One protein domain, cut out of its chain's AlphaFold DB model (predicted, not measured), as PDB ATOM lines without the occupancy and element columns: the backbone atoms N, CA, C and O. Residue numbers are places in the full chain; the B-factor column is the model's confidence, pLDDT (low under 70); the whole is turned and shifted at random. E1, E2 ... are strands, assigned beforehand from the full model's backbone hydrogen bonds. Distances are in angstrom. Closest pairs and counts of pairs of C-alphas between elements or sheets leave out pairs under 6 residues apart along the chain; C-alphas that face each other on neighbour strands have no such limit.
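Overview. This is residues 75 to 146 of the 146 residues of an uncharacterized protein of Puniceicoccaceae bacterium (UniProt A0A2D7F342). A strongly twisted sheet of four strands, curled like part of a barrel, makes one end of the domain; a small three-stranded sheet makes the other end, and three links pass between them. The 72 printed residues hold seven named strands, E1 to E7, and no named helix: all strand. The orders are E1 - E4 - E5 - E6 and E2 - E3 - E7, both all antiparallel. The whole is loose, with a radius of gyration of the C-alphas of 14.1 A and spans of 42 by 31 by 23 A.

Along the chain. In the larger sheet, E1 is residues 76 to 83, 21.2 A long, from C-alpha 76 at (212.425, 157.027, 95.933). E4 is residues 109 to 115, 19.5 A; E5 is 122 to 129, 22.8 A; E6 is 135 to 137. In the smaller, E2 is 94 to 96, E3 is 99 to 103, 13.4 A, and E7 is 140 to 142, ending at C-alpha 142 (191.874, 161.366, 118.567).

Arrangement. E1 and E4 are antiparallel at 161 degrees, with N 80 and O 112 2.9 A apart, within hydrogen-bond range. E4 and E5, a hairpin, have N 111 and O 125 at 2.8 A. E5 and E6, also a hairpin, have N 136 and O 128 at 2.9 A. E4, E5 and E6 form a meander, each strand the antiparallel neighbour of the one before. E6 runs on into E7 across a break of 2 residues, at 78 degrees. E3 pairs with E7, N 141 and O 102 at 2.8 A, and in a hairpin with E2, N 101 and O 94 at 2.8 A. E1 and E3 are apart.

Size, cuts and confidence. The farthest C-alphas, Glu 118 and Asn 146, are 44.3 A apart. The printed part has no cut, and no link is long. Mean pLDDT of the printed part is 74.5; 15 residues are under 70, among them 118 to 120 and 133 to 136.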
ATOM      1  N   PRO A  75     215.998 156.658  99.153       66.81
ATOM      2  CA  PRO A  75     215.753 157.202  97.823       66.81
ATOM      3  C   PRO A  75     214.463 156.626  97.236       66.81
ATOM      4  O   PRO A  75     214.187 155.434  97.373       66.81
ATOM      5  N   ILE A  76     213.675 157.458  96.563       69.06
ATOM      6  CA  ILE A  76     212.425 157.027  95.933       69.06
ATOM      7  C   ILE A  76     212.688 156.593  94.502       69.06
ATOM      8  O   ILE A  76     213.386 157.270  93.761       69.06
ATOM      9  N   GLN A  77     212.099 155.463  94.124       75.00
ATOM     10  CA  GLN A  77     212.067 154.979  92.753       75.00
ATOM     11  C   GLN A  77     210.821 155.466  92.014       75.00
ATOM     12  O   GLN A  77     210.908 155.888  90.863       75.00
ATOM     13  N   SER A  78     209.643 155.359  92.637       71.31
ATOM     14  CA  SER A  78     208.385 155.714  91.982       71.31
ATOM     15  C   SER A  78     207.296 156.101  92.983       71.31
ATOM     16  O   SER A  78     207.310 155.691  94.146       71.31
ATOM     17  N   ILE A  79     206.332 156.896  92.513       70.12
ATOM     18  CA  ILE A  79     205.098 157.209  93.233       70.12
ATOM     19  C   ILE A  79     203.928 156.955  92.291       70.12
ATOM     20  O   ILE A  79     203.942 157.392  91.142       70.12
ATOM     21  N   SER A  80     202.901 156.261  92.770       73.94
ATOM     22  CA  SER A  80     201.667 156.042  92.015       73.94
ATOM     23  C   SER A  80     200.440 156.226  92.895       73.94
ATOM     24  O   SER A  80     200.511 156.122  94.120       73.94
ATOM     25  N   PHE A  81     199.302 156.506  92.263       75.56
ATOM     26  CA  PHE A  81     198.029 156.685  92.946       75.56
ATOM     27  C   PHE A  81     197.021 155.652  92.470       75.56
ATOM     28  O   PHE A  81     196.954 155.328  91.286       75.56
ATOM     29  N   GLN A  82     196.236 155.141  93.409       81.81
ATOM     30  CA  GLN A  82     195.208 154.141  93.167       81.81
ATOM     31  C   GLN A  82     193.900 154.585  93.808       81.81
ATOM     32  O   GLN A  82     193.896 155.215  94.872       81.81
ATOM     33  N   GLU A  83     192.789 154.243  93.165       86.12
ATOM     34  CA  GLU A  83     191.485 154.320  93.812       86.12
ATOM     35  C   GLU A  83     191.451 153.399  95.031       86.12
ATOM     36  O   GLU A  83     192.116 152.362  95.080       86.12
ATOM     37  N   LEU A  84     190.680 153.807  96.033       83.62
ATOM     38  CA  LEU A  84     190.477 153.006  97.230       83.62
ATOM     39  C   LEU A  84     189.582 151.819  96.892       83.62
ATOM     40  O   LEU A  84     188.468 152.001  96.398       83.62
ATOM     41  N   SER A  85     190.044 150.610  97.189       85.19
ATOM     42  CA  SER A  85     189.271 149.391  96.939       85.19
ATOM     43  C   SER A  85     188.271 149.074  98.058       85.19
ATOM     44  O   SER A  85     187.516 148.109  97.955       85.19
ATOM     45  N   GLY A  86     188.293 149.834  99.153       82.19
ATOM     46  CA  GLY A  86     187.613 149.525 100.409       82.19
ATOM     47  C   GLY A  86     188.379 148.530 101.286       82.19
ATOM     48  O   GLY A  86     187.779 147.905 102.162       82.19
ATOM     49  N   ALA A  87     189.678 148.333 101.045       77.81
ATOM     50  CA  ALA A  87     190.467 147.369 101.807       77.81
ATOM     51  C   ALA A  87     190.628 147.820 103.276       77.81
ATOM     52  O   ALA A  87     190.726 149.023 103.533       77.81
ATOM     53  N   PRO A  88     190.672 146.906 104.266       68.94
ATOM     54  CA  PRO A  88     190.720 147.283 105.681       68.94
ATOM     55  C   PRO A  88     191.873 148.226 106.033       68.94
ATOM     56  O   PRO A  88     191.690 149.144 106.826       68.94
ATOM     57  N   GLU A  89     193.034 148.062 105.399       66.81
ATOM     58  CA  GLU A  89     194.212 148.907 105.614       66.81
ATOM     59  C   GLU A  89     194.114 150.300 104.958       66.81
ATOM     60  O   GLU A  89     195.018 151.122 105.088       66.81
ATOM     61  N   GLU A  90     193.031 150.593 104.230       72.06
ATOM     62  CA  GLU A  90     192.664 151.955 103.791       72.06
ATOM     63  C   GLU A  90     191.989 152.747 104.910       72.06
ATOM     64  O   GLU A  90     192.059 153.980 104.931       72.06
ATOM     65  N   SER A  91     191.373 152.032 105.855       71.62
ATOM     66  CA  SER A  91     190.847 152.600 107.085       71.62
ATOM     67  C   SER A  91     191.982 152.763 108.087       71.62
ATOM     68  O   SER A  91     192.606 151.795 108.510       71.62
ATOM     69  N   ILE A  92     192.234 154.001 108.503       69.56
ATOM     70  CA  ILE A  92     193.239 154.315 109.531       69.56
ATOM     71  C   ILE A  92     192.616 154.521 110.921       69.56
ATOM     72  O   ILE A  92     193.247 155.092 111.808       69.56
ATOM     73  N   ALA A  93     191.354 154.118 111.098       77.69
ATOM     74  CA  ALA A  93     190.658 154.210 112.376       77.69
ATOM     75  C   ALA A  93     191.038 153.037 113.289       77.69
ATOM     76  O   ALA A  93     191.009 151.884 112.860       77.69
ATOM     77  N   TYR A  94     191.364 153.330 114.547       74.69
ATOM     78  CA  TYR A  94     191.712 152.329 115.557       74.69
ATOM     79  C   TYR A  94     191.399 152.841 116.967       74.69
ATOM     80  O   TYR A  94     191.136 154.026 117.165       74.69
ATOM     81  N   GLU A  95     191.439 151.951 117.954       78.06
ATOM     82  CA  GLU A  95     191.339 152.300 119.371       78.06
ATOM     83  C   GLU A  95     192.650 151.962 120.082       78.06
ATOM     84  O   GLU A  95     193.236 150.902 119.851       78.06
ATOM     85  N   HIS A  96     193.113 152.864 120.945       67.31
ATOM     86  CA  HIS A  96     194.267 152.632 121.804       67.31
ATOM     87  C   HIS A  96     193.998 153.215 123.191       67.31
ATOM     88  O   HIS A  96     193.634 154.382 123.306       67.31
ATOM     89  N   GLU A  97     194.131 152.385 124.231       82.69
ATOM     90  CA  GLU A  97     193.910 152.770 125.637       82.69
ATOM     91  C   GLU A  97     192.547 153.450 125.892       82.69
ATOM     92  O   GLU A  97     192.432 154.397 126.668       82.69
ATOM     93  N   GLY A  98     191.488 152.979 125.222       82.06
ATOM     94  CA  GLY A  98     190.137 153.544 125.340       82.06
ATOM     95  C   GLY A  98     189.920 154.856 124.575       82.06
ATOM     96  O   GLY A  98     188.847 155.454 124.676       82.06
ATOM     97  N   ILE A  99     190.911 155.324 123.807       73.75
ATOM     98  CA  ILE A  99     190.802 156.500 122.939       73.75
ATOM     99  C   ILE A  99     190.574 156.036 121.500       73.75
ATOM    100  O   ILE A  99     191.410 155.358 120.904       73.75
ATOM    101  N   GLU A 100     189.444 156.443 120.921       83.38
ATOM    102  CA  GLU A 100     189.133 156.206 119.510       83.38
ATOM    103  C   GLU A 100     189.874 157.226 118.631       83.38
ATOM    104  O   GLU A 100     189.700 158.445 118.770       83.38
ATOM    105  N   TYR A 101     190.670 156.724 117.694       78.75
ATOM    106  CA  TYR A 101     191.338 157.500 116.661       78.75
ATOM    107  C   TYR A 101     190.600 157.349 115.336       78.75
ATOM    108  O   TYR A 101     190.241 156.247 114.915       78.75
ATOM    109  N   LYS A 102     190.386 158.475 114.656       82.81
ATOM    110  CA  LYS A 102     189.737 158.535 113.345       82.81
ATOM    111  C   LYS A 102     190.629 159.209 112.324       82.81
ATOM    112  O   LYS A 102     191.545 159.951 112.667       82.81
ATOM    113  N   ALA A 103     190.321 158.965 111.059       79.12
ATOM    114  CA  ALA A 103     190.964 159.650 109.960       79.12
ATOM    115  C   ALA A 103     190.769 161.171 110.072       79.12
ATOM    116  O   ALA A 103     189.644 161.642 110.250       79.12
ATOM    117  N   SER A 104     191.856 161.933 109.951       77.88
ATOM    118  CA  SER A 104     191.831 163.399 109.988       77.88
ATOM    119  C   SER A 104     191.053 164.020 108.830       77.88
ATOM    120  O   SER A 104     190.562 165.141 108.943       77.88
ATOM    121  N   LEU A 105     190.913 163.281 107.728       78.88
ATOM    122  CA  LEU A 105     190.141 163.617 106.536       78.88
ATOM    123  C   LEU A 105     189.530 162.338 105.951       78.88
ATOM    124  O   LEU A 105     190.010 161.238 106.216       78.88
ATOM    125  N   ALA A 106     188.504 162.474 105.111       84.69
ATOM    126  CA  ALA A 106     187.964 161.341 104.365       84.69
ATOM    127  C   ALA A 106     188.965 160.874 103.280       84.69
ATOM    128  O   ALA A 106     189.354 161.694 102.438       84.69
ATOM    129  N   PRO A 107     189.353 159.584 103.254       83.62
ATOM    130  CA  PRO A 107     190.198 159.021 102.204       83.62
ATOM    131  C   PRO A 107     189.582 159.129 100.814       83.62
ATOM    132  O   PRO A 107     188.371 158.971 100.641       83.62
ATOM    133  N   LYS A 108     190.431 159.408  99.823       82.81
ATOM    134  CA  LYS A 108     190.042 159.472  98.408       82.81
ATOM    135  C   LYS A 108     190.909 158.606  97.513       82.81
ATOM    136  O   LYS A 108     190.370 157.975  96.614       82.81
ATOM    137  N   LEU A 109     192.215 158.574  97.760       81.19
ATOM    138  CA  LEU A 109     193.159 157.774  96.987       81.19
ATOM    139  C   LEU A 109     194.182 157.127  97.914       81.19
ATOM    140  O   LEU A 109     194.415 157.579  99.042       81.19
ATOM    141  N   ARG A 110     194.823 156.088  97.396       83.38
ATOM    142  CA  ARG A 110     196.004 155.466  97.970       83.38
ATOM    143  C   ARG A 110     197.226 155.883  97.172       83.38
ATOM    144  O   ARG A 110     197.285 155.649  95.973       83.38
ATOM    145  N   MET A 111     198.203 156.465  97.850       79.94
ATOM    146  CA  MET A 111     199.530 156.714  97.308       79.94
ATOM    147  C   MET A 111     200.422 155.512  97.621       79.94
ATOM    148  O   MET A 111     200.525 155.102  98.779       79.94
ATOM    149  N   LEU A 112     201.058 154.952  96.601       79.75
ATOM    150  CA  LEU A 112     202.123 153.968  96.737       79.75
ATOM    151  C   LEU A 112     203.451 154.653  96.455       79.75
ATOM    152  O   LEU A 112     203.578 155.330  95.439       79.75
ATOM    153  N   VAL A 113     204.419 154.448  97.337       74.75
ATOM    154  CA  VAL A 113     205.792 154.924  97.173       74.75
ATOM    155  C   VAL A 113     206.695 153.705  97.134       74.75
ATOM    156  O   VAL A 113     206.695 152.925  98.086       74.75
ATOM    157  N   GLU A 114     207.427 153.527  96.043       75.25
ATOM    158  CA  GLU A 114     208.450 152.490  95.898       75.25
ATOM    159  C   GLU A 114     209.826 153.111  96.117       75.25
ATOM    160  O   GLU A 114     210.109 154.187  95.580       75.25
ATOM    161  N   TYR A 115     210.678 152.446  96.894       73.44
ATOM    162  CA  TYR A 115     212.028 152.923  97.188       73.44
ATOM    163  C   TYR A 115     213.061 152.246  96.293       73.44
ATOM    164  O   TYR A 115     212.937 151.071  95.949       73.44
ATOM    165  N   ALA A 116     214.104 152.992  95.935       72.12
ATOM    166  CA  ALA A 116     215.245 152.484  95.186       72.12
ATOM    167  C   ALA A 116     216.237 151.807  96.146       72.12
ATOM    168  O   ALA A 116     217.332 152.313  96.397       72.12
ATOM    169  N   ASP A 117     215.827 150.670  96.706       70.81
ATOM    170  CA  ASP A 117     216.658 149.812  97.548       70.81
ATOM    171  C   ASP A 117     216.706 148.366  97.026       70.81
ATOM    172  O   ASP A 117     215.945 147.959  96.146       70.81
ATOM    173  N   GLU A 118     217.631 147.570  97.566       57.53
ATOM    174  CA  GLU A 118     217.796 146.159  97.189       57.53
ATOM    175  C   GLU A 118     216.607 145.276  97.618       57.53
ATOM    176  O   GLU A 118     216.454 144.158  97.123       57.53
ATOM    177  N   GLY A 119     215.761 145.763  98.532       65.81
ATOM    178  CA  GLY A 119     214.623 145.045  99.104       65.81
ATOM    179  C   GLY A 119     213.277 145.335  98.434       65.81
ATOM    180  O   GLY A 119     212.290 144.694  98.797       65.81
ATOM    181  N   GLN A 120     213.226 146.270  97.479       68.00
ATOM    182  CA  GLN A 120     212.003 146.797  96.867       68.00
ATOM    183  C   GLN A 120     210.964 147.212  97.914       68.00
ATOM    184  O   GLN A 120     209.784 146.846  97.822       68.00
ATOM    185  N   LEU A 121     211.396 147.943  98.946       70.00
ATOM    186  CA  LEU A 121     210.463 148.415  99.963       70.00
ATOM    187  C   LEU A 121     209.386 149.308  99.336       70.00
ATOM    188  O   LEU A 121     209.609 150.042  98.369       70.00
ATOM    189  N   ARG A 122     208.186 149.249  99.921       70.19
ATOM    190  CA  ARG A 122     207.038 150.049  99.496       70.19
ATOM    191  C   ARG A 122     206.282 150.592 100.692       70.19
ATOM    192  O   ARG A 122     205.931 149.831 101.594       70.19
ATOM    193  N   SER A 123     205.935 151.870 100.639       74.81
ATOM    194  CA  SER A 123     205.010 152.490 101.586       74.81
ATOM    195  C   SER A 123     203.667 152.764 100.930       74.81
ATOM    196  O   SER A 123     203.588 153.131  99.756       74.81
ATOM    197  N   LYS A 124     202.594 152.601 101.705       76.94
ATOM    198  CA  LYS A 124     201.229 152.936 101.294       76.94
ATOM    199  C   LYS A 124     200.702 154.046 102.188       76.94
ATOM    200  O   LYS A 124     200.697 153.894 103.406       76.94
ATOM    201  N   PHE A 125     200.198 155.115 101.589       77.62
ATOM    202  CA  PHE A 125     199.597 156.229 102.312       77.62
ATOM    203  C   PHE A 125     198.168 156.457 101.832       77.62
ATOM    204  O   PHE A 125     197.907 156.495 100.630       77.62
ATOM    205  N   SER A 126     197.239 156.647 102.765       80.12
ATOM    206  CA  SER A 126     195.905 157.155 102.441       80.12
ATOM    207  C   SER A 126     195.981 158.674 102.296       80.12
ATOM    208  O   SER A 126     196.488 159.357 103.188       80.12
ATOM    209  N   ILE A 127     195.474 159.211 101.187       79.88
ATOM    210  CA  ILE A 127     195.440 160.654 100.921       79.88
ATOM    211  C   ILE A 127     194.002 161.144 100.707       79.88
ATOM    212  O   ILE A 127     193.129 160.412 100.224       79.88
ATOM    213  N   GLY A 128     193.747 162.396 101.079       78.06
ATOM    214  CA  GLY A 128     192.436 163.039 100.964       78.06
ATOM    215  C   GLY A 128     192.553 164.544 100.757       78.06
ATOM    216  O   GLY A 128     193.630 165.118 100.916       78.06
ATOM    217  N   ARG A 129     191.438 165.187 100.393       74.69
ATOM    218  CA  ARG A 129     191.362 166.647 100.254       74.69
ATOM    219  C   ARG A 129     190.782 167.282 101.512       74.69
ATOM    220  O   ARG A 129     189.789 166.799 102.056       74.69
ATOM    221  N   ASN A 130     191.385 168.378 101.954       75.69
ATOM    222  CA  ASN A 130     190.833 169.207 103.023       75.69
ATOM    223  C   ASN A 130     189.707 170.134 102.490       75.69
ATOM    224  O   ASN A 130     189.468 170.180 101.280       75.69
ATOM    225  N   PRO A 131     189.018 170.913 103.349       79.75
ATOM    226  CA  PRO A 131     187.971 171.843 102.905       79.75
ATOM    227  C   PRO A 131     188.441 172.931 101.926       79.75
ATOM    228  O   PRO A 131     187.625 173.499 101.208       79.75
ATOM    229  N   LYS A 132     189.750 173.210 101.870       75.56
ATOM    230  CA  LYS A 132     190.369 174.130 100.904       75.56
ATOM    231  C   LYS A 132     190.747 173.447  99.581       75.56
ATOM    232  O   LYS A 132     191.437 174.052  98.775       75.56
ATOM    233  N   LYS A 133     190.309 172.200  99.359       69.44
ATOM    234  CA  LYS A 133     190.639 171.350  98.201       69.44
ATOM    235  C   LYS A 133     192.125 170.947  98.091       69.44
ATOM    236  O   LYS A 133     192.494 170.335  97.095       69.44
ATOM    237  N   GLU A 134     192.948 171.180  99.116       67.62
ATOM    238  CA  GLU A 134     194.362 170.777  99.124       67.62
ATOM    239  C   GLU A 134     194.514 169.291  99.476       67.62
ATOM    240  O   GLU A 134     193.887 168.806 100.427       67.62
ATOM    241  N   TRP A 135     195.401 168.587  98.775       66.94
ATOM    242  CA  TRP A 135     195.767 167.206  99.093       66.94
ATOM    243  C   TRP A 135     196.631 167.110 100.351       66.94
ATOM    244  O   TRP A 135     197.581 167.876 100.532       66.94
ATOM    245  N   LYS A 136     196.307 166.150 101.221       67.81
ATOM    246  CA  LYS A 136     197.049 165.844 102.450       67.81
ATOM    247  C   LYS A 136     197.157 164.335 102.645       67.81
ATOM    248  O   LYS A 136     196.219 163.597 102.334       67.81
ATOM    249  N   ILE A 137     198.277 163.901 103.223       73.94
ATOM    250  CA  ILE A 137     198.381 162.574 103.835       73.94
ATOM    251  C   ILE A 137     197.435 162.544 105.031       73.94
ATOM    252  O   ILE A 137     197.419 163.460 105.855       73.94
ATOM    253  N   ILE A 138     196.615 161.504 105.091       73.50
ATOM    254  CA  ILE A 138     195.636 161.330 106.152       73.50
ATOM    255  C   ILE A 138     196.324 160.659 107.328       73.50
ATOM    256  O   ILE A 138     197.023 159.659 107.187       73.50
ATOM    257  N   THR A 139     196.090 161.217 108.502       74.38
ATOM    258  CA  THR A 139     196.651 160.760 109.766       74.38
ATOM    259  C   THR A 139     195.528 160.408 110.726       74.38
ATOM    260  O   THR A 139     194.407 160.910 110.610       74.38
ATOM    261  N   ALA A 140     195.812 159.524 111.673       72.44
ATOM    262  CA  ALA A 140     194.864 159.197 112.719       72.44
ATOM    263  C   ALA A 140     194.920 160.278 113.810       72.44
ATOM    264  O   ALA A 140     195.989 160.566 114.351       72.44
ATOM    265  N   ILE A 141     193.776 160.876 114.135       73.81
ATOM    266  CA  ILE A 141     193.635 161.884 115.190       73.81
ATOM    267  C   ILE A 141     192.630 161.405 116.242       73.81
ATOM    268  O   ILE A 141     191.665 160.720 115.894       73.81
ATOM    269  N   PRO A 142     192.822 161.744 117.528       76.00
ATOM    270  CA  PRO A 142     191.874 161.366 118.567       76.00
ATOM    271  C   PRO A 142     190.530 162.054 118.317       76.00
ATOM    272  O   PRO A 142     190.471 163.271 118.126       76.00
ATOM    273  N   LYS A 143     189.440 161.286 118.373       76.88
ATOM    274  CA  LYS A 143     188.072 161.755 118.090       76.88
ATOM    275  C   LYS A 143     187.611 162.921 118.980       76.88
ATOM    276  O   LYS A 143     186.716 163.657 118.589       76.88
ATOM    277  N   ASN A 144     188.229 163.096 120.150       70.31
ATOM    278  CA  ASN A 144     187.814 164.058 121.178       70.31
ATOM    279  C   ASN A 144     188.670 165.335 121.266       70.31
ATOM    280  O   ASN A 144     188.525 166.078 122.234       70.31
ATOM    281  N   LYS A 145     189.549 165.627 120.300       47.50
ATOM    282  CA  LYS A 145     190.186 166.954 120.222       47.50
ATOM    283  C   LYS A 145     189.329 167.899 119.372       47.50
ATOM    284  O   LYS A 145     189.628 168.103 118.200       47.50
ATOM    285  N   ASN A 146     188.265 168.430 119.978       44.56
ATOM    286  CA  ASN A 146     187.749 169.755 119.613       44.56
ATOM    287  C   ASN A 146     188.535 170.810 120.388       44.56
ATOM    288  O   ASN A 146     188.747 170.586 121.602       44.56
TER     289      ASN A 146